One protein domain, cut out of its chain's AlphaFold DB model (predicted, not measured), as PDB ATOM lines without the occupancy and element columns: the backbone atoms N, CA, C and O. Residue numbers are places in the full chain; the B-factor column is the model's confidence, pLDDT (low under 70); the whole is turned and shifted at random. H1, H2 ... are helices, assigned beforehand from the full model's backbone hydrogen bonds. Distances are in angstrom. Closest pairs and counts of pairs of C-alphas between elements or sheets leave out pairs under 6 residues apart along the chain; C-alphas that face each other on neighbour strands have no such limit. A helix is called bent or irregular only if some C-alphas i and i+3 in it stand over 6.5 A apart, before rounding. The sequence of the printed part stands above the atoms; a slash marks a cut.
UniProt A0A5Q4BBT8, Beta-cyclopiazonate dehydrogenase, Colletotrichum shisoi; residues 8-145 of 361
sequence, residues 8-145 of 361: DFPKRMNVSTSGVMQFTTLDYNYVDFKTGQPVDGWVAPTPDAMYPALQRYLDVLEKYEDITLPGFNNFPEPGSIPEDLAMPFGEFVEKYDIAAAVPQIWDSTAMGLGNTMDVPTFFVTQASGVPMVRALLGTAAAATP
ATOM      1  N   ASP A   8      -7.837   9.330  -0.886       91.69
ATOM      2  CA  ASP A   8      -7.086   9.207  -2.135       91.69
ATOM      3  C   ASP A   8      -7.969   9.367  -3.381       91.69
ATOM      4  O   ASP A   8      -7.473   9.756  -4.443       91.69
ATOM      5  N   PHE A   9      -9.288   9.168  -3.268       92.12
ATOM      6  CA  PHE A   9     -10.202   9.319  -4.400       92.12
ATOM      7  C   PHE A   9     -10.267  10.768  -4.931       92.12
ATOM      8  O   PHE A   9     -10.022  10.963  -6.127       92.12
ATOM      9  N   PRO A  10     -10.481  11.814  -4.102       93.06
ATOM     10  CA  PRO A  10     -10.340  13.200  -4.551       93.06
ATOM     11  C   PRO A  10      -8.968  13.523  -5.161       93.06
ATOM     12  O   PRO A  10      -8.910  14.211  -6.181       93.06
ATOM     13  N   LYS A  11      -7.869  12.979  -4.610       92.06
ATOM     14  CA  LYS A  11      -6.511  13.178  -5.155       92.06
ATOM     15  C   LYS A  11      -6.383  12.602  -6.565       92.06
ATOM     16  O   LYS A  11      -5.875  13.280  -7.455       92.06
ATOM     17  N   ARG A  12      -6.898  11.387  -6.797       92.69
ATOM     18  CA  ARG A  12      -6.949  10.751  -8.127       92.69
ATOM     19  C   ARG A  12      -7.732  11.591  -9.136       92.69
ATOM     20  O   ARG A  12      -7.382  11.610 -10.311       92.69
ATOM     21  N   MET A  13      -8.762  12.297  -8.673       95.06
ATOM     22  CA  MET A  13      -9.576  13.202  -9.489       95.06
ATOM     23  C   MET A  13      -9.008  14.625  -9.567       95.06
ATOM     24  O   MET A  13      -9.688  15.521 -10.062       95.06
ATOM     25  N   ASN A  14      -7.776  14.852  -9.098       94.12
ATOM     26  CA  ASN A  14      -7.117  16.159  -9.079       94.12
ATOM     27  C   ASN A  14      -7.957  17.258  -8.393       94.12
ATOM     28  O   ASN A  14      -7.968  18.409  -8.825       94.12
ATOM     29  N   VAL A  15      -8.682  16.896  -7.329       94.38
ATOM     30  CA  VAL A  15      -9.461  17.826  -6.506       94.38
ATOM     31  C   VAL A  15      -8.797  17.953  -5.144       94.38
ATOM     32  O   VAL A  15      -8.758  17.005  -4.360       94.38
ATOM     33  N   SER A  16      -8.273  19.143  -4.856       92.62
ATOM     34  CA  SER A  16      -7.706  19.463  -3.546       92.62
ATOM     35  C   SER A  16      -8.798  19.507  -2.482       92.62
ATOM     36  O   SER A  16      -9.864  20.085  -2.713       92.62
ATOM     37  N   THR A  17      -8.506  18.983  -1.297       90.75
ATOM     38  CA  THR A  17      -9.407  19.032  -0.146       90.75
ATOM     39  C   THR A  17      -8.870  19.965   0.939       90.75
ATOM     40  O   THR A  17      -7.662  20.131   1.086       90.75
ATOM     41  N   SER A  18      -9.769  20.605   1.689       82.31
ATOM     42  CA  SER A  18      -9.431  21.540   2.775       82.31
ATOM     43  C   SER A  18      -8.914  20.849   4.043       82.31
ATOM     44  O   SER A  18      -8.334  21.506   4.901       82.31
ATOM     45  N   GLY A  19      -9.184  19.547   4.200       74.12
ATOM     46  CA  GLY A  19      -8.914  18.786   5.428       74.12
ATOM     47  C   GLY A  19      -9.789  19.164   6.632       74.12
ATOM     48  O   GLY A  19      -9.674  18.522   7.671       74.12
ATOM     49  N   VAL A  20     -10.659  20.175   6.498       71.25
ATOM     50  CA  VAL A  20     -11.587  20.643   7.539       71.25
ATOM     51  C   VAL A  20     -12.948  21.022   6.946       71.25
ATOM     52  O   VAL A  20     -13.025  21.572   5.843       71.25
ATOM     53  N   MET A  21     -14.028  20.791   7.697       71.38
ATOM     54  CA  MET A  21     -15.338  21.395   7.428       71.38
ATOM     55  C   MET A  21     -15.453  22.689   8.235       71.38
ATOM     56  O   MET A  21     -15.490  22.648   9.461       71.38
ATOM     57  N   GLN A  22     -15.471  23.837   7.559       70.06
ATOM     58  CA  GLN A  22     -15.687  25.135   8.200       70.06
ATOM     59  C   GLN A  22     -17.098  25.622   7.901       70.06
ATOM     60  O   GLN A  22     -17.478  25.766   6.738       70.06
ATOM     61  N   PHE A  23     -17.851  25.898   8.959       76.00
ATOM     62  CA  PHE A  23     -19.165  26.519   8.881       76.00
ATOM     63  C   PHE A  23     -19.090  27.951   9.399       76.00
ATOM     64  O   PHE A  23     -18.202  28.307  10.175       76.00
ATOM     65  N   THR A  24     -20.024  28.782   8.950       84.06
ATOM     66  CA  THR A  24     -20.184  30.124   9.515       84.06
ATOM     67  C   THR A  24     -20.620  29.982  10.966       84.06
ATOM     68  O   THR A  24     -21.527  29.206  11.251       84.06
ATOM     69  N   THR A  25     -19.986  30.711  11.881       87.06
ATOM     70  CA  THR A  25     -20.466  30.791  13.262       87.06
ATOM     71  C   THR A  25     -21.791  31.547  13.275       87.06
ATOM     72  O   THR A  25     -21.847  32.690  12.821       87.06
ATOM     73  N   LEU A  26     -22.845  30.890  13.756       88.25
ATOM     74  CA  LEU A  26     -24.194  31.436  13.844       88.25
ATOM     75  C   LEU A  26     -24.646  31.476  15.304       88.25
ATOM     76  O   LEU A  26     -24.309  30.585  16.084       88.25
ATOM     77  N   ASP A  27     -25.448  32.483  15.634       87.75
ATOM     78  CA  ASP A  27     -26.194  32.531  16.886       87.75
ATOM     79  C   ASP A  27     -27.524  31.796  16.687       87.75
ATOM     80  O   ASP A  27     -28.362  32.205  15.878       87.75
ATOM     81  N   TYR A  28     -27.706  30.682  17.395       86.00
ATOM     82  CA  TYR A  28     -28.891  29.838  17.262       86.00
ATOM     83  C   TYR A  28     -29.994  30.270  18.231       86.00
ATOM     84  O   TYR A  28     -29.766  30.391  19.434       86.00
ATOM     85  N   ASN A  29     -31.210  30.425  17.703       87.88
ATOM     86  CA  ASN A  29     -32.432  30.575  18.488       87.88
ATOM     87  C   ASN A  29     -33.294  29.326  18.303       87.88
ATOM     88  O   ASN A  29     -33.603  28.945  17.174       87.88
ATOM     89  N   TYR A  30     -33.694  28.702  19.408       87.69
ATOM     90  CA  TYR A  30     -34.506  27.489  19.397       87.69
ATOM     91  C   TYR A  30     -35.961  27.869  19.609       87.69
ATOM     92  O   TYR A  30     -36.356  28.285  20.697       87.69
ATOM     93  N   VAL A  31     -36.732  27.781  18.534       89.75
ATOM     94  CA  VAL A  31     -38.077  28.346  18.431       89.75
ATOM     95  C   VAL A  31     -39.063  27.271  18.002       89.75
ATOM     96  O   VAL A  31     -38.728  26.387  17.215       89.75
ATOM     97  N   ASP A  32     -40.291  27.356  18.497       88.56
ATOM     98  CA  ASP A  32     -41.402  26.584  17.955       88.56
ATOM     99  C   ASP A  32     -41.988  27.344  16.761       88.56
ATOM    100  O   ASP A  32     -42.656  28.363  16.921       88.56
ATOM    101  N   PHE A  33     -41.768  26.835  15.546       90.06
ATOM    102  CA  PHE A  33     -42.268  27.451  14.312       90.06
ATOM    103  C   PHE A  33     -43.803  27.538  14.219       90.06
ATOM    104  O   PHE A  33     -44.300  28.252  13.352       90.06
ATOM    105  N   LYS A  34     -44.566  26.847  15.081       88.19
ATOM    106  CA  LYS A  34     -46.033  26.977  15.143       88.19
ATOM    107  C   LYS A  34     -46.488  28.192  15.937       88.19
ATOM    108  O   LYS A  34     -47.555  28.731  15.662       88.19
ATOM    109  N   THR A  35     -45.721  28.583  16.950       91.38
ATOM    110  CA  THR A  35     -46.051  29.721  17.825       91.38
ATOM    111  C   THR A  35     -45.191  30.941  17.530       91.38
ATOM    112  O   THR A  35     -45.528  32.047  17.944       91.38
ATOM    113  N   GLY A  36     -44.065  30.735  16.846       92.88
ATOM    114  CA  GLY A  36     -43.033  31.729  16.618       92.88
ATOM    115  C   GLY A  36     -42.237  32.066  17.876       92.88
ATOM    116  O   GLY A  36     -41.390  32.942  17.807       92.88
ATOM    117  N   GLN A  37     -42.481  31.415  19.017       93.50
ATOM    118  CA  GLN A  37     -41.856  31.746  20.300       93.50
ATOM    119  C   GLN A  37     -40.652  30.838  20.596       93.50
ATOM    120  O   GLN A  37     -40.607  29.701  20.115       93.50
ATOM    121  N   PRO A  38     -39.683  31.293  21.412       90.88
ATOM    122  CA  PRO A  38     -38.646  30.422  21.955       90.88
ATOM    123  C   PRO A  38     -39.240  29.210  22.685       90.88
ATOM    124  O   PRO A  38     -40.272  29.319  23.350       90.88
ATOM    125  N   VAL A  39     -38.574  28.059  22.591       86.50
ATOM    126  CA  VAL A  39     -38.978  26.857  23.333       86.50
ATOM    127  C   VAL A  39     -38.684  27.071  24.820       86.50
ATOM    128  O   VAL A  39     -37.524  27.114  25.233       86.50
ATOM    129  N   ASP A  40     -39.739  27.221  25.620       85.88
ATOM    130  CA  ASP A  40     -39.613  27.557  27.040       85.88
ATOM    131  C   ASP A  40     -38.827  26.490  27.819       85.88
ATOM    132  O   ASP A  40     -39.038  25.285  27.668       85.88
ATOM    133  N   GLY A  41     -37.890  26.948  28.649       83.31
ATOM    134  CA  GLY A  41     -37.040  26.098  29.485       83.31
ATOM    135  C   GLY A  41     -36.023  25.220  28.746       83.31
ATOM    136  O   GLY A  41     -35.277  24.497  29.410       83.31
ATOM    137  N   TRP A  42     -35.949  25.268  27.412       84.69
ATOM    138  CA  TRP A  42     -34.974  24.484  26.656       84.69
ATOM    139  C   TRP A  42     -33.671  25.257  26.455       84.69
ATOM    140  O   TRP A  42     -33.659  26.419  26.050       84.69
ATOM    141  N   VAL A  43     -32.549  24.586  26.709       85.25
ATOM    142  CA  VAL A  43     -31.203  25.099  26.444       85.25
ATOM    143  C   VAL A  43     -30.388  24.031  25.736       85.25
ATOM    144  O   VAL A  43     -30.488  22.844  26.055       85.25
ATOM    145  N   ALA A  44     -29.562  24.457  24.782       86.69
ATOM    146  CA  ALA A  44     -28.665  23.546  24.093       86.69
ATOM    147  C   ALA A  44     -27.672  22.925  25.092       86.69
ATOM    148  O   ALA A  44     -27.167  23.638  25.969       86.69
ATOM    149  N   PRO A  45     -27.360  21.621  24.974       92.31
ATOM    150  CA  PRO A  45     -26.327  20.997  25.790       92.31
ATOM    151  C   PRO A  45     -24.993  21.734  25.655       92.31
ATOM    152  O   PRO A  45     -24.570  22.089  24.555       92.31
ATOM    153  N   THR A  46     -24.306  21.954  26.778       95.25
ATOM    154  CA  THR A  46     -22.962  22.541  26.753       95.25
ATOM    155  C   THR A  46     -21.970  21.567  26.111       95.25
ATOM    156  O   THR A  46     -22.186  20.351  26.168       95.25
ATOM    157  N   PRO A  47     -20.834  22.051  25.575       95.12
ATOM    158  CA  PRO A  47     -19.767  21.172  25.097       95.12
ATOM    159  C   PRO A  47     -19.336  20.115  26.131       95.12
ATOM    160  O   PRO A  47     -19.156  18.952  25.773       95.12
ATOM    161  N   ASP A  48     -19.270  20.488  27.414       97.50
ATOM    162  CA  ASP A  48     -18.893  19.594  28.521       97.50
ATOM    163  C   ASP A  48     -19.896  18.451  28.762       97.50
ATOM    164  O   ASP A  48     -19.520  17.416  29.306       97.50
ATOM    165  N   ALA A  49     -21.161  18.610  28.359       97.69
ATOM    166  CA  ALA A  49     -22.168  17.549  28.405       97.69
ATOM    167  C   ALA A  49     -22.249  16.778  27.076       97.69
ATOM    168  O   ALA A  49     -22.364  15.551  27.064       97.69
ATOM    169  N   MET A  50     -22.167  17.499  25.956       96.81
ATOM    170  CA  MET A  50     -22.321  16.965  24.606       96.81
ATOM    171  C   MET A  50     -21.181  16.014  24.224       96.81
ATOM    172  O   MET A  50     -21.447  14.907  23.760       96.81
ATOM    173  N   TYR A  51     -19.916  16.408  24.419       97.81
ATOM    174  CA  TYR A  51     -18.774  15.591  23.991       97.81
ATOM    175  C   TYR A  51     -18.684  14.244  24.728       97.81
ATOM    176  O   TYR A  51     -18.516  13.225  24.057       97.81
ATOM    177  N   PRO A  52     -18.869  14.164  26.063       98.62
ATOM    178  CA  PRO A  52     -18.937  12.871  26.744       98.62
ATOM    179  C   PRO A  52     -20.105  11.990  26.286       98.62
ATOM    180  O   PRO A  52     -19.953  10.772  26.229       98.62
ATOM    181  N   ALA A  53     -21.260  12.576  25.954       98.62
ATOM    182  CA  ALA A  53     -22.389  11.828  25.402       98.62
ATOM    183  C   ALA A  53     -22.091  11.295  23.990       98.62
ATOM    184  O   ALA A  53     -22.401  10.141  23.697       98.62
ATOM    185  N   LEU A  54     -21.428  12.086  23.136       98.06
ATOM    186  CA  LEU A  54     -20.954  11.631  21.823       98.06
ATOM    187  C   LEU A  54     -19.922  10.507  21.951       98.06
ATOM    188  O   LEU A  54     -19.964   9.558  21.175       98.06
ATOM    189  N   GLN A  55     -19.032  10.578  22.943       98.62
ATOM    190  CA  GLN A  55     -18.077   9.503  23.205       98.62
ATOM    191  C   GLN A  55     -18.791   8.215  23.633       98.62
ATOM    192  O   GLN A  55     -18.511   7.163  23.072       98.62
ATOM    193  N   ARG A  56     -19.771   8.289  24.547       98.75
ATOM    194  CA  ARG A  56     -20.595   7.120  24.914       98.75
ATOM    195  C   ARG A  56     -21.316   6.525  23.709       98.75
ATOM    196  O   ARG A  56     -21.404   5.307  23.598       98.75
ATOM    197  N   TYR A  57     -21.814   7.373  22.808       98.44
ATOM    198  CA  TYR A  57     -22.414   6.913  21.560       98.44
ATOM    199  C   TYR A  57     -21.396   6.138  20.714       98.44
ATOM    200  O   TYR A  57     -21.660   4.992  20.353       98.44
ATOM    201  N   LEU A  58     -20.209   6.715  20.479       98.56
ATOM    202  CA  LEU A  58     -19.121   6.067  19.743       98.56
ATOM    203  C   LEU A  58     -18.731   4.713  20.353       98.56
ATOM    204  O   LEU A  58     -18.686   3.722  19.628       98.56
ATOM    205  N   ASP A  59     -18.531   4.652  21.672       98.56
ATOM    206  CA  ASP A  59     -18.115   3.439  22.395       98.56
ATOM    207  C   ASP A  59     -19.092   2.265  22.194       98.56
ATOM    208  O   ASP A  59     -18.718   1.091  22.271       98.56
ATOM    209  N   VAL A  60     -20.377   2.562  21.969       98.31
ATOM    210  CA  VAL A  60     -21.381   1.542  21.649       98.31
ATOM    211  C   VAL A  60     -21.335   1.180  20.169       98.31
ATOM    212  O   VAL A  60     -21.355  -0.008  19.853       98.31
ATOM    213  N   LEU A  61     -21.243   2.167  19.272       97.94
ATOM    214  CA  LEU A  61     -21.226   1.926  17.826       97.94
ATOM    215  C   LEU A  61     -20.037   1.081  17.366       97.94
ATOM    216  O   LEU A  61     -20.197   0.243  16.483       97.94
ATOM    217  N   GLU A  62     -18.865   1.256  17.978       97.56
ATOM    218  CA  GLU A  62     -17.654   0.500  17.625       97.56
ATOM    219  C   GLU A  62     -17.815  -1.017  17.828       97.56
ATOM    220  O   GLU A  62     -17.130  -1.806  17.180       97.56
ATOM    221  N   LYS A  63     -18.774  -1.458  18.656       97.81
ATOM    222  CA  LYS A  63     -19.109  -2.884  18.834       97.81
ATOM    223  C   LYS A  63     -19.803  -3.504  17.621       97.81
ATOM    224  O   LYS A  63     -19.889  -4.726  17.549       97.81
ATOM    225  N   TYR A  64     -20.343  -2.673  16.731       97.19
ATOM    226  CA  TYR A  64     -21.144  -3.070  15.573       97.19
ATOM    227  C   TYR A  64     -20.525  -2.596  14.251       97.19
ATOM    228  O   TYR A  64     -21.177  -2.657  13.206       97.19
ATOM    229  N   GLU A  65     -19.287  -2.088  14.276       94.38
ATOM    230  CA  GLU A  65     -18.623  -1.507  13.101       94.38
ATOM    231  C   GLU A  65     -18.494  -2.538  11.964       94.38
ATOM    232  O   GLU A  65     -18.720  -2.204  10.807       94.38
ATOM    233  N   ASP A  66     -18.243  -3.810  12.289       93.94
ATOM    234  CA  ASP A  66     -18.053  -4.914  11.337       93.94
ATOM    235  C   ASP A  66     -19.330  -5.366  10.610       93.94
ATOM    236  O   ASP A  66     -19.244  -5.991   9.549       93.94
ATOM    237  N   ILE A  67     -20.502  -5.062  11.177       94.88
ATOM    238  CA  ILE A  67     -21.817  -5.390  10.607       94.88
ATOM    239  C   ILE A  67     -22.555  -4.176  10.032       94.88
ATOM    240  O   ILE A  67     -23.537  -4.348   9.307       94.88
ATOM    241  N   THR A  68     -22.106  -2.959  10.347       94.50
ATOM    242  CA  THR A  68     -22.698  -1.703   9.853       94.50
ATOM    243  C   THR A  68     -21.838  -1.004   8.801       94.50
ATOM    244  O   THR A  68     -22.357  -0.146   8.085       94.50
ATOM    245  N   LEU A  69     -20.554  -1.363   8.665       95.00
ATOM    246  CA  LEU A  69     -19.624  -0.775   7.702       95.00
ATOM    247  C   LEU A  69     -18.715  -1.826   7.032       95.00
ATOM    248  O   LEU A  69     -18.389  -2.844   7.638       95.00
ATOM    249  N   PRO A  70     -18.235  -1.550   5.801       93.75
ATOM    250  CA  PRO A  70     -18.678  -0.469   4.916       93.75
ATOM    251  C   PRO A  70     -20.039  -0.759   4.269       93.75
ATOM    252  O   PRO A  70     -20.686   0.170   3.800       93.75
ATOM    253  N   GLY A  71     -20.491  -2.010   4.258       93.00
ATOM    254  CA  GLY A  71     -21.821  -2.419   3.815       93.00
ATOM    255  C   GLY A  71     -22.425  -3.450   4.760       93.00
ATOM    256  O   GLY A  71     -21.805  -3.877   5.729       93.00
ATOM    257  N   PHE A  72     -23.646  -3.884   4.471       93.81
ATOM    258  CA  PHE A  72     -24.400  -4.753   5.385       93.81
ATOM    259  C   PHE A  72     -24.200  -6.254   5.140       93.81
ATOM    260  O   PHE A  72     -24.973  -7.081   5.613       93.81
ATOM    261  N   ASN A  73     -23.153  -6.644   4.408       91.06
ATOM    262  CA  ASN A  73     -22.889  -8.042   4.049       91.06
ATOM    263  C   ASN A  73     -22.740  -8.970   5.272       91.06
ATOM    264  O   ASN A  73     -23.152 -10.133   5.226       91.06
ATOM    265  N   ASN A  74     -22.179  -8.444   6.362       93.50
ATOM    266  CA  ASN A  74     -21.985  -9.166   7.620       93.50
ATOM    267  C   ASN A  74     -23.162  -9.007   8.591       93.50
ATOM    268  O   ASN A  74     -23.070  -9.463   9.729       93.50
ATOM    269  N   PHE A  75     -24.260  -8.359   8.180       95.75
ATOM    270  CA  PHE A  75     -25.390  -8.141   9.073       95.75
ATOM    271  C   PHE A  75     -25.916  -9.484   9.614       95.75
ATOM    272  O   PHE A  75     -25.970 -10.449   8.843       95.75
ATOM    273  N   PRO A  76     -26.282  -9.585  10.906       96.44
ATOM    274  CA  PRO A  76     -26.643 -10.860  11.520       96.44
ATOM    275  C   PRO A  76     -27.898 -11.513  10.927       96.44
ATOM    276  O   PRO A  76     -28.805 -10.844  10.429       96.44
ATOM    277  N   GLU A  77     -27.967 -12.840  11.037       96.12
ATOM    278  CA  GLU A  77     -29.165 -13.619  10.705       96.12
ATOM    279  C   GLU A  77     -30.344 -13.298  11.651       96.12
ATOM    280  O   GLU A  77     -30.119 -12.863  12.792       96.12
ATOM    281  N   PRO A  78     -31.603 -13.552  11.230       95.44
ATOM    282  CA  PRO A  78     -32.774 -13.428  12.096       95.44
ATOM    283  C   PRO A  78     -32.570 -14.094  13.459       95.44
ATOM    284  O   PRO A  78     -32.045 -15.204  13.560       95.44
ATOM    285  N   GLY A  79     -32.982 -13.411  14.526       92.81
ATOM    286  CA  GLY A  79     -32.792 -13.876  15.906       92.81
ATOM    287  C   GLY A  79     -31.379 -13.694  16.480       92.81
ATOM    288  O   GLY A  79     -31.198 -13.918  17.673       92.81
ATOM    289  N   SER A  80     -30.399 -13.259  15.678       96.00
ATOM    290  CA  SER A  80     -29.040 -12.903  16.135       96.00
ATOM    291  C   SER A  80     -28.740 -11.403  16.047       96.00
ATOM    292  O   SER A  80     -27.627 -10.977  16.351       96.00
ATOM    293  N   ILE A  81     -29.714 -10.595  15.622       96.94
ATOM    294  CA  ILE A  81     -29.577  -9.139  15.520       96.94
ATOM    295  C   ILE A  81     -29.490  -8.551  16.936       96.94
ATOM    296  O   ILE A  81     -30.392  -8.800  17.739       96.94
ATOM    297  N   PRO A  82     -28.431  -7.783  17.266       97.25
ATOM    298  CA  PRO A  82     -28.314  -7.119  18.554       97.25
ATOM    299  C   PRO A  82     -29.526  -6.237  18.836       97.25
ATOM    300  O   PRO A  82     -29.907  -5.416  18.002       97.25
ATOM    301  N   GLU A  83     -30.097  -6.368  20.033       97.12
ATOM    302  CA  GLU A  83     -31.276  -5.585  20.418       97.12
ATOM    303  C   GLU A  83     -31.001  -4.076  20.368       97.12
ATOM    304  O   GLU A  83     -31.872  -3.306  19.986       97.12
ATOM    305  N   ASP A  84     -29.758  -3.663  20.624       98.00
ATOM    306  CA  ASP A  84     -29.307  -2.275  20.481       98.00
ATOM    307  C   ASP A  84     -29.516  -1.700  19.080       98.00
ATOM    308  O   ASP A  84     -29.705  -0.499  18.959       98.00
ATOM    309  N   LEU A  85     -29.487  -2.524  18.028       97.31
ATOM    310  CA  LEU A  85     -29.709  -2.079  16.651       97.31
ATOM    311  C   LEU A  85     -31.197  -2.069  16.275       97.31
ATOM    312  O   LEU A  85     -31.604  -1.290  15.411       97.31
ATOM    313  N   ALA A  86     -32.006  -2.925  16.906       96.50
ATOM    314  CA  ALA A  86     -33.426  -3.080  16.599       96.50
ATOM    315  C   ALA A  86     -34.344  -2.195  17.460       96.50
ATOM    316  O   ALA A  86     -35.461  -1.894  17.033       96.50
ATOM    317  N   MET A  87     -33.897  -1.781  18.650       96.62
ATOM    318  CA  MET A  87     -34.679  -0.935  19.554       96.62
ATOM    319  C   MET A  87     -34.862   0.487  19.008       96.62
ATOM    320  O   MET A  87     -33.979   0.981  18.289       96.62
ATOM    321  N   PRO A  88     -35.965   1.170  19.370       95.56
ATOM    322  CA  PRO A  88     -36.138   2.591  19.095       95.56
ATOM    323  C   PRO A  88     -34.951   3.412  19.607       95.56
ATOM    324  O   PRO A  88     -34.433   3.170  20.699       95.56
ATOM    325  N   PHE A  89     -34.523   4.408  18.836       95.31
ATOM    326  CA  PHE A  89     -33.371   5.227  19.205       95.31
ATOM    327  C   PHE A  89     -33.571   5.991  20.519       95.31
ATOM    328  O   PHE A  89     -32.607   6.202  21.242       95.31
ATOM    329  N   GLY A  90     -34.799   6.367  20.879       95.06
ATOM    330  CA  GLY A  90     -35.115   6.988  22.165       95.06
ATOM    331  C   GLY A  90     -34.777   6.076  23.349       95.06
ATOM    332  O   GLY A  90     -34.142   6.519  24.303       95.06
ATOM    333  N   GLU A  91     -35.090   4.781  23.249       97.75
ATOM    334  CA  GLU A  91     -34.704   3.790  24.263       97.75
ATOM    335  C   GLU A  91     -33.184   3.619  24.318       97.75
ATOM    336  O   GLU A  91     -32.599   3.531  25.397       97.75
ATOM    337  N   PHE A  92     -32.520   3.632  23.161       98.19
ATOM    338  CA  PHE A  92     -31.062   3.608  23.083       98.19
ATOM    339  C   PHE A  92     -30.433   4.858  23.727       98.19
ATOM    340  O   PHE A  92     -29.434   4.756  24.445       98.19
ATOM    341  N   VAL A  93     -31.043   6.032  23.521       97.62
ATOM    342  CA  VAL A  93     -30.628   7.311  24.108       97.62
ATOM    343  C   VAL A  93     -30.682   7.263  25.630       97.62
ATOM    344  O   VAL A  93     -29.720   7.675  26.283       97.62
ATOM    345  N   GLU A  94     -31.772   6.739  26.187       98.19
ATOM    346  CA  GLU A  94     -31.933   6.554  27.630       98.19
ATOM    347  C   GLU A  94     -30.959   5.506  28.176       98.19
ATOM    348  O   GLU A  94     -30.252   5.759  29.153       98.19
ATOM    349  N   LYS A  95     -30.870   4.344  27.517       98.62
ATOM    350  CA  LYS A  95     -30.030   3.214  27.933       98.62
ATOM    351  C   LYS A  95     -28.559   3.594  28.084       98.62
ATOM    352  O   LYS A  95     -27.898   3.111  29.004       98.62
ATOM    353  N   TYR A  96     -28.047   4.422  27.175       98.56
ATOM    354  CA  TYR A  96     -26.638   4.812  27.134       98.56
ATOM    355  C   TYR A  96     -26.369   6.234  27.634       98.56
ATOM    356  O   TYR A  96     -25.224   6.690  27.576       98.56
ATOM    357  N   ASP A  97     -27.391   6.918  28.158       98.25
ATOM    358  CA  ASP A  97     -27.303   8.296  28.644       98.25
ATOM    359  C   ASP A  97     -26.662   9.227  27.597       98.25
ATOM    360  O   ASP A  97     -25.665   9.895  27.857       98.25
ATOM    361  N   ILE A  98     -27.172   9.237  26.363       98.12
ATOM    362  CA  ILE A  98     -26.597  10.043  25.264       98.12
ATOM    363  C   ILE A  98     -27.467  11.238  24.857       98.12
ATOM    364  O   ILE A  98     -27.231  11.852  23.817       98.12
ATOM    365  N   ALA A  99     -28.446  11.621  25.680       95.69
ATOM    366  CA  ALA A  99     -29.394  12.695  25.366       95.69
ATOM    367  C   ALA A  99     -28.703  14.027  25.006       95.69
ATOM    368  O   ALA A  99     -29.136  14.727  24.094       95.69
ATOM    369  N   ALA A 100     -27.580  14.349  25.654       96.62
ATOM    370  CA  ALA A 100     -26.814  15.565  25.368       96.62
ATOM    371  C   ALA A 100     -26.142  15.578  23.977       96.62
ATOM    372  O   ALA A 100     -25.787  16.648  23.490       96.62
ATOM    373  N   ALA A 101     -25.976  14.424  23.324       95.88
ATOM    374  CA  ALA A 101     -25.430  14.321  21.967       95.88
ATOM    375  C   ALA A 101     -26.500  14.442  20.873       95.88
ATOM    376  O   ALA A 101     -26.182  14.769  19.729       95.88
ATOM    377  N   VAL A 102     -27.768  14.189  21.213       92.38
ATOM    378  CA  VAL A 102     -28.877  14.107  20.255       92.38
ATOM    379  C   VAL A 102     -29.005  15.356  19.377       92.38
ATOM    380  O   VAL A 102     -29.091  15.180  18.160       92.38
ATOM    381  N   PRO A 103     -28.994  16.599  19.911       89.00
ATOM    382  CA  PRO A 103     -29.143  17.782  19.062       89.00
ATOM    383  C   PRO A 103     -28.042  17.882  18.002       89.00
ATOM    384  O   PRO A 103     -28.329  18.178  16.846       89.00
ATOM    385  N   GLN A 104     -26.799  17.553  18.371       89.94
ATOM    386  CA  GLN A 104     -25.669  17.548  17.444       89.94
ATOM    387  C   GLN A 104     -25.811  16.448  16.385       89.94
ATOM    388  O   GLN A 104     -25.561  16.707  15.209       89.94
ATOM    389  N   ILE A 105     -26.221  15.233  16.766       89.50
ATOM    390  CA  ILE A 105     -26.461  14.124  15.826       89.50
ATOM    391  C   ILE A 105     -27.525  14.529  14.800       89.50
ATOM    392  O   ILE A 105     -27.292  14.423  13.593       89.50
ATOM    393  N   TRP A 106     -28.654  15.053  15.278       83.69
ATOM    394  CA  TRP A 106     -29.777  15.486  14.455       83.69
ATOM    395  C   TRP A 106     -29.401  16.586  13.457       83.69
ATOM    396  O   TRP A 106     -29.667  16.445  12.264       83.69
ATOM    397  N   ASP A 107     -28.769  17.660  13.935       80.94
ATOM    398  CA  ASP A 107     -28.480  18.845  13.120       80.94
ATOM    399  C   ASP A 107     -27.395  18.594  12.064       80.94
ATOM    400  O   ASP A 107     -27.355  19.267  11.039       80.94
ATOM    401  N   SER A 108     -26.519  17.606  12.281       82.25
ATOM    402  CA  SER A 108     -25.344  17.403  11.425       82.25
ATOM    403  C   SER A 108     -25.376  16.158  10.544       82.25
ATOM    404  O   SER A 108     -24.853  16.187   9.431       82.25
ATOM    405  N   THR A 109     -25.922  15.042  11.031       83.06
ATOM    406  CA  THR A 109     -25.676  13.716  10.424       83.06
ATOM    407  C   THR A 109     -26.959  12.922  10.208       83.06
ATOM    408  O   THR A 109     -27.129  12.317   9.155       83.06
ATOM    409  N   ALA A 110     -27.914  13.014  11.134       81.25
ATOM    410  CA  ALA A 110     -29.223  12.366  11.052       81.25
ATOM    411  C   ALA A 110     -30.308  13.240  10.380       81.25
ATOM    412  O   ALA A 110     -31.504  12.966  10.489       81.25
ATOM    413  N   MET A 111     -29.909  14.297   9.665       76.31
ATOM    414  CA  MET A 111     -30.836  15.209   8.993       76.31
ATOM    415  C   MET A 111     -31.741  14.458   8.006       76.31
ATOM    416  O   MET A 111     -31.272  13.666   7.185       76.31
ATOM    417  N   GLY A 112     -33.043  14.740   8.052       73.06
ATOM    418  CA  GLY A 112     -34.025  14.150   7.136       73.06
ATOM    419  C   GLY A 112     -34.576  12.785   7.560       73.06
ATOM    420  O   GLY A 112     -35.480  12.288   6.896       73.06
ATOM    421  N   LEU A 113     -34.118  12.194   8.675       73.38
ATOM    422  CA  LEU A 113     -34.705  10.955   9.214       73.38
ATOM    423  C   LEU A 113     -36.158  11.137   9.700       73.38
ATOM    424  O   LEU A 113     -36.869  10.154   9.886       73.38
ATOM    425  N   GLY A 114     -36.657  12.365   9.859       71.81
ATOM    426  CA  GLY A 114     -37.968  12.598  10.476       71.81
ATOM    427  C   GLY A 114     -37.906  12.232  11.958       71.81
ATOM    428  O   GLY A 114     -36.858  12.413  12.560       71.81
ATOM    429  N   ASN A 115     -38.979  11.722  12.565       75.62
ATOM    430  CA  ASN A 115     -39.001  11.417  14.003       75.62
ATOM    431  C   ASN A 115     -37.978  10.330  14.407       75.62
ATOM    432  O   ASN A 115     -38.291   9.147  14.459       75.62
ATOM    433  N   THR A 116     -36.747  10.752  14.692       78.69
ATOM    434  CA  THR A 116     -35.591   9.867  14.886       78.69
ATOM    435  C   THR A 116     -35.702   9.053  16.171       78.69
ATOM    436  O   THR A 116     -35.145   7.966  16.224       78.69
ATOM    437  N   MET A 117     -36.449   9.520  17.178       87.19
ATOM    438  CA  MET A 117     -36.560   8.836  18.475       87.19
ATOM    439  C   MET A 117     -37.267   7.486  18.396       87.19
ATOM    440  O   MET A 117     -36.949   6.588  19.166       87.19
ATOM    441  N   ASP A 118     -38.159   7.308  17.431       85.38
ATOM    442  CA  ASP A 118     -38.933   6.072  17.310       85.38
ATOM    443  C   ASP A 118     -38.422   5.151  16.189       85.38
ATOM    444  O   ASP A 118     -38.966   4.076  15.934       85.38
ATOM    445  N   VAL A 119     -37.359   5.565  15.498       86.50
ATOM    446  CA  VAL A 119     -36.719   4.782  14.439       86.50
ATOM    447  C   VAL A 119     -35.792   3.739  15.067       86.50
ATOM    448  O   VAL A 119     -35.099   4.067  16.034       86.50
ATOM    449  N   PRO A 120     -35.717   2.502  14.532       93.62
ATOM    450  CA  PRO A 120     -34.730   1.539  14.999       93.62
ATOM    451  C   PRO A 120     -33.320   2.112  14.910       93.62
ATOM    452  O   PRO A 120     -32.927   2.667  13.880       93.62
ATOM    453  N   THR A 121     -32.555   1.944  15.983       96.19
ATOM    454  CA  THR A 121     -31.231   2.551  16.149       96.19
ATOM    455  C   THR A 121     -30.320   2.295  14.953       96.19
ATOM    456  O   THR A 121     -29.623   3.215  14.535       96.19
ATOM    457  N   PHE A 122     -30.381   1.113  14.327       95.56
ATOM    458  CA  PHE A 122     -29.640   0.799  13.103       95.56
ATOM    459  C   PHE A 122     -29.729   1.899  12.032       95.56
ATOM    460  O   PHE A 122     -28.701   2.350  11.530       95.56
ATOM    461  N   PHE A 123     -30.926   2.402  11.726       91.38
ATOM    462  CA  PHE A 123     -31.106   3.432  10.697       91.38
ATOM    463  C   PHE A 123     -30.577   4.804  11.135       91.38
ATOM    464  O   PHE A 123     -30.144   5.597  10.301       91.38
ATOM    465  N   VAL A 124     -30.519   5.068  12.442       92.12
ATOM    466  CA  VAL A 124     -29.816   6.244  12.973       92.12
ATOM    467  C   VAL A 124     -28.307   6.074  12.820       92.12
ATOM    468  O   VAL A 124     -27.641   6.998  12.369       92.12
ATOM    469  N   THR A 125     -27.763   4.883  13.094       93.12
ATOM    470  CA  THR A 125     -26.329   4.587  12.899       93.12
ATOM    471  C   THR A 125     -25.911   4.579  11.429       93.12
ATOM    472  O   THR A 125     -24.776   4.912  11.111       93.12
ATOM    473  N   GLN A 126     -26.824   4.267  10.510       91.25
ATOM    474  CA  GLN A 126     -26.581   4.375   9.073       91.25
ATOM    475  C   GLN A 126     -26.381   5.838   8.635       91.25
ATOM    476  O   GLN A 126     -25.569   6.114   7.747       91.25
ATOM    477  N   ALA A 127     -27.097   6.774   9.270       88.31
ATOM    478  CA  ALA A 127     -26.981   8.213   9.033       88.31
ATOM    479  C   ALA A 127     -25.923   8.901   9.923       88.31
ATOM    480  O   ALA A 127     -25.359   9.921   9.545       88.31
ATOM    481  N   SER A 128     -25.615   8.356  11.098       92.38
ATOM    482  CA  SER A 128     -24.652   8.905  12.061       92.38
ATOM    483  C   SER A 128     -23.744   7.808  12.616       92.38
ATOM    484  O   SER A 128     -23.720   7.509  13.806       92.38
ATOM    485  N   GLY A 129     -23.018   7.148  11.715       93.81
ATOM    486  CA  GLY A 129     -22.166   6.010  12.055       93.81
ATOM    487  C   GLY A 129     -20.809   6.408  12.626       93.81
ATOM    488  O   GLY A 129     -20.450   7.585  12.705       93.81
ATOM    489  N   VAL A 130     -20.002   5.400  12.956       96.38
ATOM    490  CA  VAL A 130     -18.667   5.556  13.557       96.38
ATOM    491  C   VAL A 130     -17.793   6.641  12.885       96.38
ATOM    492  O   VAL A 130     -17.279   7.502  13.607       96.38
ATOM    493  N   PRO A 131     -17.636   6.706  11.542       95.06
ATOM    494  CA  PRO A 131     -16.798   7.725  10.904       95.06
ATOM    495  C   PRO A 131     -17.305   9.154  11.133       95.06
ATOM    496  O   PRO A 131     -16.514  10.093  11.216       95.06
ATOM    497  N   MET A 132     -18.624   9.333  11.242       93.25
ATOM    498  CA  MET A 132     -19.248  10.626  11.512       93.25
ATOM    499  C   MET A 132     -19.016  11.043  12.955       93.25
ATOM    500  O   MET A 132     -18.604  12.175  13.198       93.25
ATOM    501  N   VAL A 133     -19.223  10.130  13.903       95.62
ATOM    502  CA  VAL A 133     -19.044  10.432  15.327       95.62
ATOM    503  C   VAL A 133     -17.575  10.729  15.640       95.62
ATOM    504  O   VAL A 133     -17.293  11.712  16.322       95.62
ATOM    505  N   ARG A 134     -16.622   9.984  15.055       95.62
ATOM    506  CA  ARG A 134     -15.181  10.298  15.147       95.62
ATOM    507  C   ARG A 134     -14.862  11.697  14.596       95.62
ATOM    508  O   ARG A 134     -14.082  12.435  15.192       95.62
ATOM    509  N   ALA A 135     -15.491  12.102  13.491       92.50
ATOM    510  CA  ALA A 135     -15.324  13.453  12.955       92.50
ATOM    511  C   ALA A 135     -15.932  14.540  13.862       92.50
ATOM    512  O   ALA A 135     -15.311  15.583  14.055       92.50
ATOM    513  N   LEU A 136     -17.105  14.298  14.457       92.50
ATOM    514  CA  LEU A 136     -17.738  15.216  15.416       92.50
ATOM    515  C   LEU A 136     -16.908  15.383  16.696       92.50
ATOM    516  O   LEU A 136     -16.820  16.485  17.233       92.50
ATOM    517  N   LEU A 137     -16.260  14.310  17.155       95.06
ATOM    518  CA  LEU A 137     -15.323  14.321  18.283       95.06
ATOM    519  C   LEU A 137     -13.965  14.953  17.936       95.06
ATOM    520  O   LEU A 137     -13.143  15.164  18.826       95.06
ATOM    521  N   GLY A 138     -13.701  15.244  16.658       92.38
ATOM    522  CA  GLY A 138     -12.407  15.744  16.194       92.38
ATOM    523  C   GLY A 138     -11.284  14.703  16.239       92.38
ATOM    524  O   GLY A 138     -10.112  15.067  16.155       92.38
ATOM    525  N   THR A 139     -11.614  13.414  16.371       94.25
ATOM    526  CA  THR A 139     -10.649  12.304  16.402       94.25
ATOM    527  C   THR A 139     -10.386  11.702  15.022       94.25
ATOM    528  O   THR A 139      -9.475  10.893  14.877       94.25
ATOM    529  N   ALA A 140     -11.164  12.093  14.010       92.81
ATOM    530  CA  ALA A 140     -10.941  11.773  12.604       92.81
ATOM    531  C   ALA A 140     -11.192  13.004  11.726       92.81
ATOM    532  O   ALA A 140     -11.932  13.918  12.101       92.81
ATOM    533  N   ALA A 141     -10.581  13.042  10.541       90.94
ATOM    534  CA  ALA A 141     -10.703  14.197   9.662       90.94
ATOM    535  C   ALA A 141     -12.080  14.286   8.979       90.94
ATOM    536  O   ALA A 141     -12.759  13.298   8.697       90.94
ATOM    537  N   ALA A 142     -12.471  15.502   8.613       89.31
ATOM    538  CA  ALA A 142     -13.591  15.755   7.720       89.31
ATOM    539  C   ALA A 142     -13.152  16.745   6.652       89.31
ATOM    540  O   ALA A 142     -12.576  17.779   6.965       89.31
ATOM    541  N   ALA A 143     -13.413  16.434   5.387       88.56
ATOM    542  CA  ALA A 143     -12.859  17.190   4.278       88.56
ATOM    543  C   ALA A 143     -13.928  17.514   3.238       88.56
ATOM    544  O   ALA A 143     -14.778  16.681   2.917       88.56
ATOM    545  N   THR A 144     -13.833  18.713   2.678       89.06
ATOM    546  CA  THR A 144     -14.582  19.161   1.502       89.06
ATOM    547  C   THR A 144     -13.591  19.579   0.414       89.06
ATOM    548  O   THR A 144     -12.402  19.764   0.707       89.06
ATOM    549  N   PRO A 145     -14.016  19.715  -0.857       90.88
ATOM    550  CA  PRO A 145     -13.197  20.386  -1.861       90.88
ATOM    551  C   PRO A 145     -12.776  21.769  -1.357       90.88
ATOM    552  O   PRO A 145     -13.597  22.486  -0.788       90.88
TER     553      PRO A 145
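This is residues 8 to 145 of the 361 residues of the protein "Beta-cyclopiazonate dehydrogenase" of Colletotrichum shisoi (UniProt A0A5Q4BBT8). A cluster of short helices packs along one long helix, H2: H5 lies across its first part, H7 runs beside it, and H6, with H3 packed on it, lies towards its last part. Before H2, residues 13 to 46 sweep out from the cluster in one wide loop, and H1 lies far out at its beginning. The printed part has 138 residues with seven named helices, H1 to H7 in order along the chain, and no named strand. The class is all helix, though under half of the residues, 62 of the 138, are in named elements. The whole is only just compact, close to loose, with a radius of gyration of the C-alphas of 17.0 A, and spans 47 by 47 by 28 A.

H2, residues 47 to 68, is the longest helix at 27.6 A, from C-alpha 47 at (-19.767, 21.172, 25.097) to C-alpha 68 at (-22.698, -1.703, 9.853). It has a kink of 50 degrees near residue 62 and is irregular, with C-alphas 63 and 66 7.8 A apart. H5, residues 99 to 108, is 15.3 A long and irregular too, with C-alphas 100 and 103 7.1 A apart. H7 is residues 130 to 136, H6 residues 121 to 127, H4 residues 89 to 95 and H3 residues 83 to 86. H1, residues 8 to 12, begins with C-alpha 8 at (-7.086, 9.207, -2.135).

H2 and H6 are the hubs, touching three helices each. H2 touches H5 with residues 49 to 54 alone, about perpendicular at 73 degrees; their closest C-alphas, of Met 50 and Ala 100, are 4.8 A apart. H7 touches H2 at a shallow tilt of 19 degrees, opposite ways, closest at the C-alphas of Leu 61 and Val 130, 6.2 A. H6 only just touches H2, with 3 pairs of C-alphas within 8 A, the closest those of Thr 68 and Gln 126, 7.3 A. H3 touches H6, the C-alphas of Leu 85 and Phe 122 being closest at 4.6 A. H4 only just touches H6, with 3 pairs of C-alphas within 8 A, the closest those of Phe 89 and Thr 121, 4.6 A. H5 and H7 are near each other; H1 touches no helix. Every O i to N i+4 pair is within hydrogen-bond range in H1, H4, H6 and H7, against 13 of 18 in H2 and 4 of 6 in H5; H3 is too short for such a pair.

The two C-alphas farthest apart, of Arg 12 and Asp 40, are 50.9 A from each other. The printed part has no cut. The links H1 to H2, H2 to H3 and H5 to H6 are long. In the first of these, residues 31 to 32 pair with residues 37 to 38, antiparallel. The mean pLDDT of the printed part is 91.4, and no printed residue is under 70.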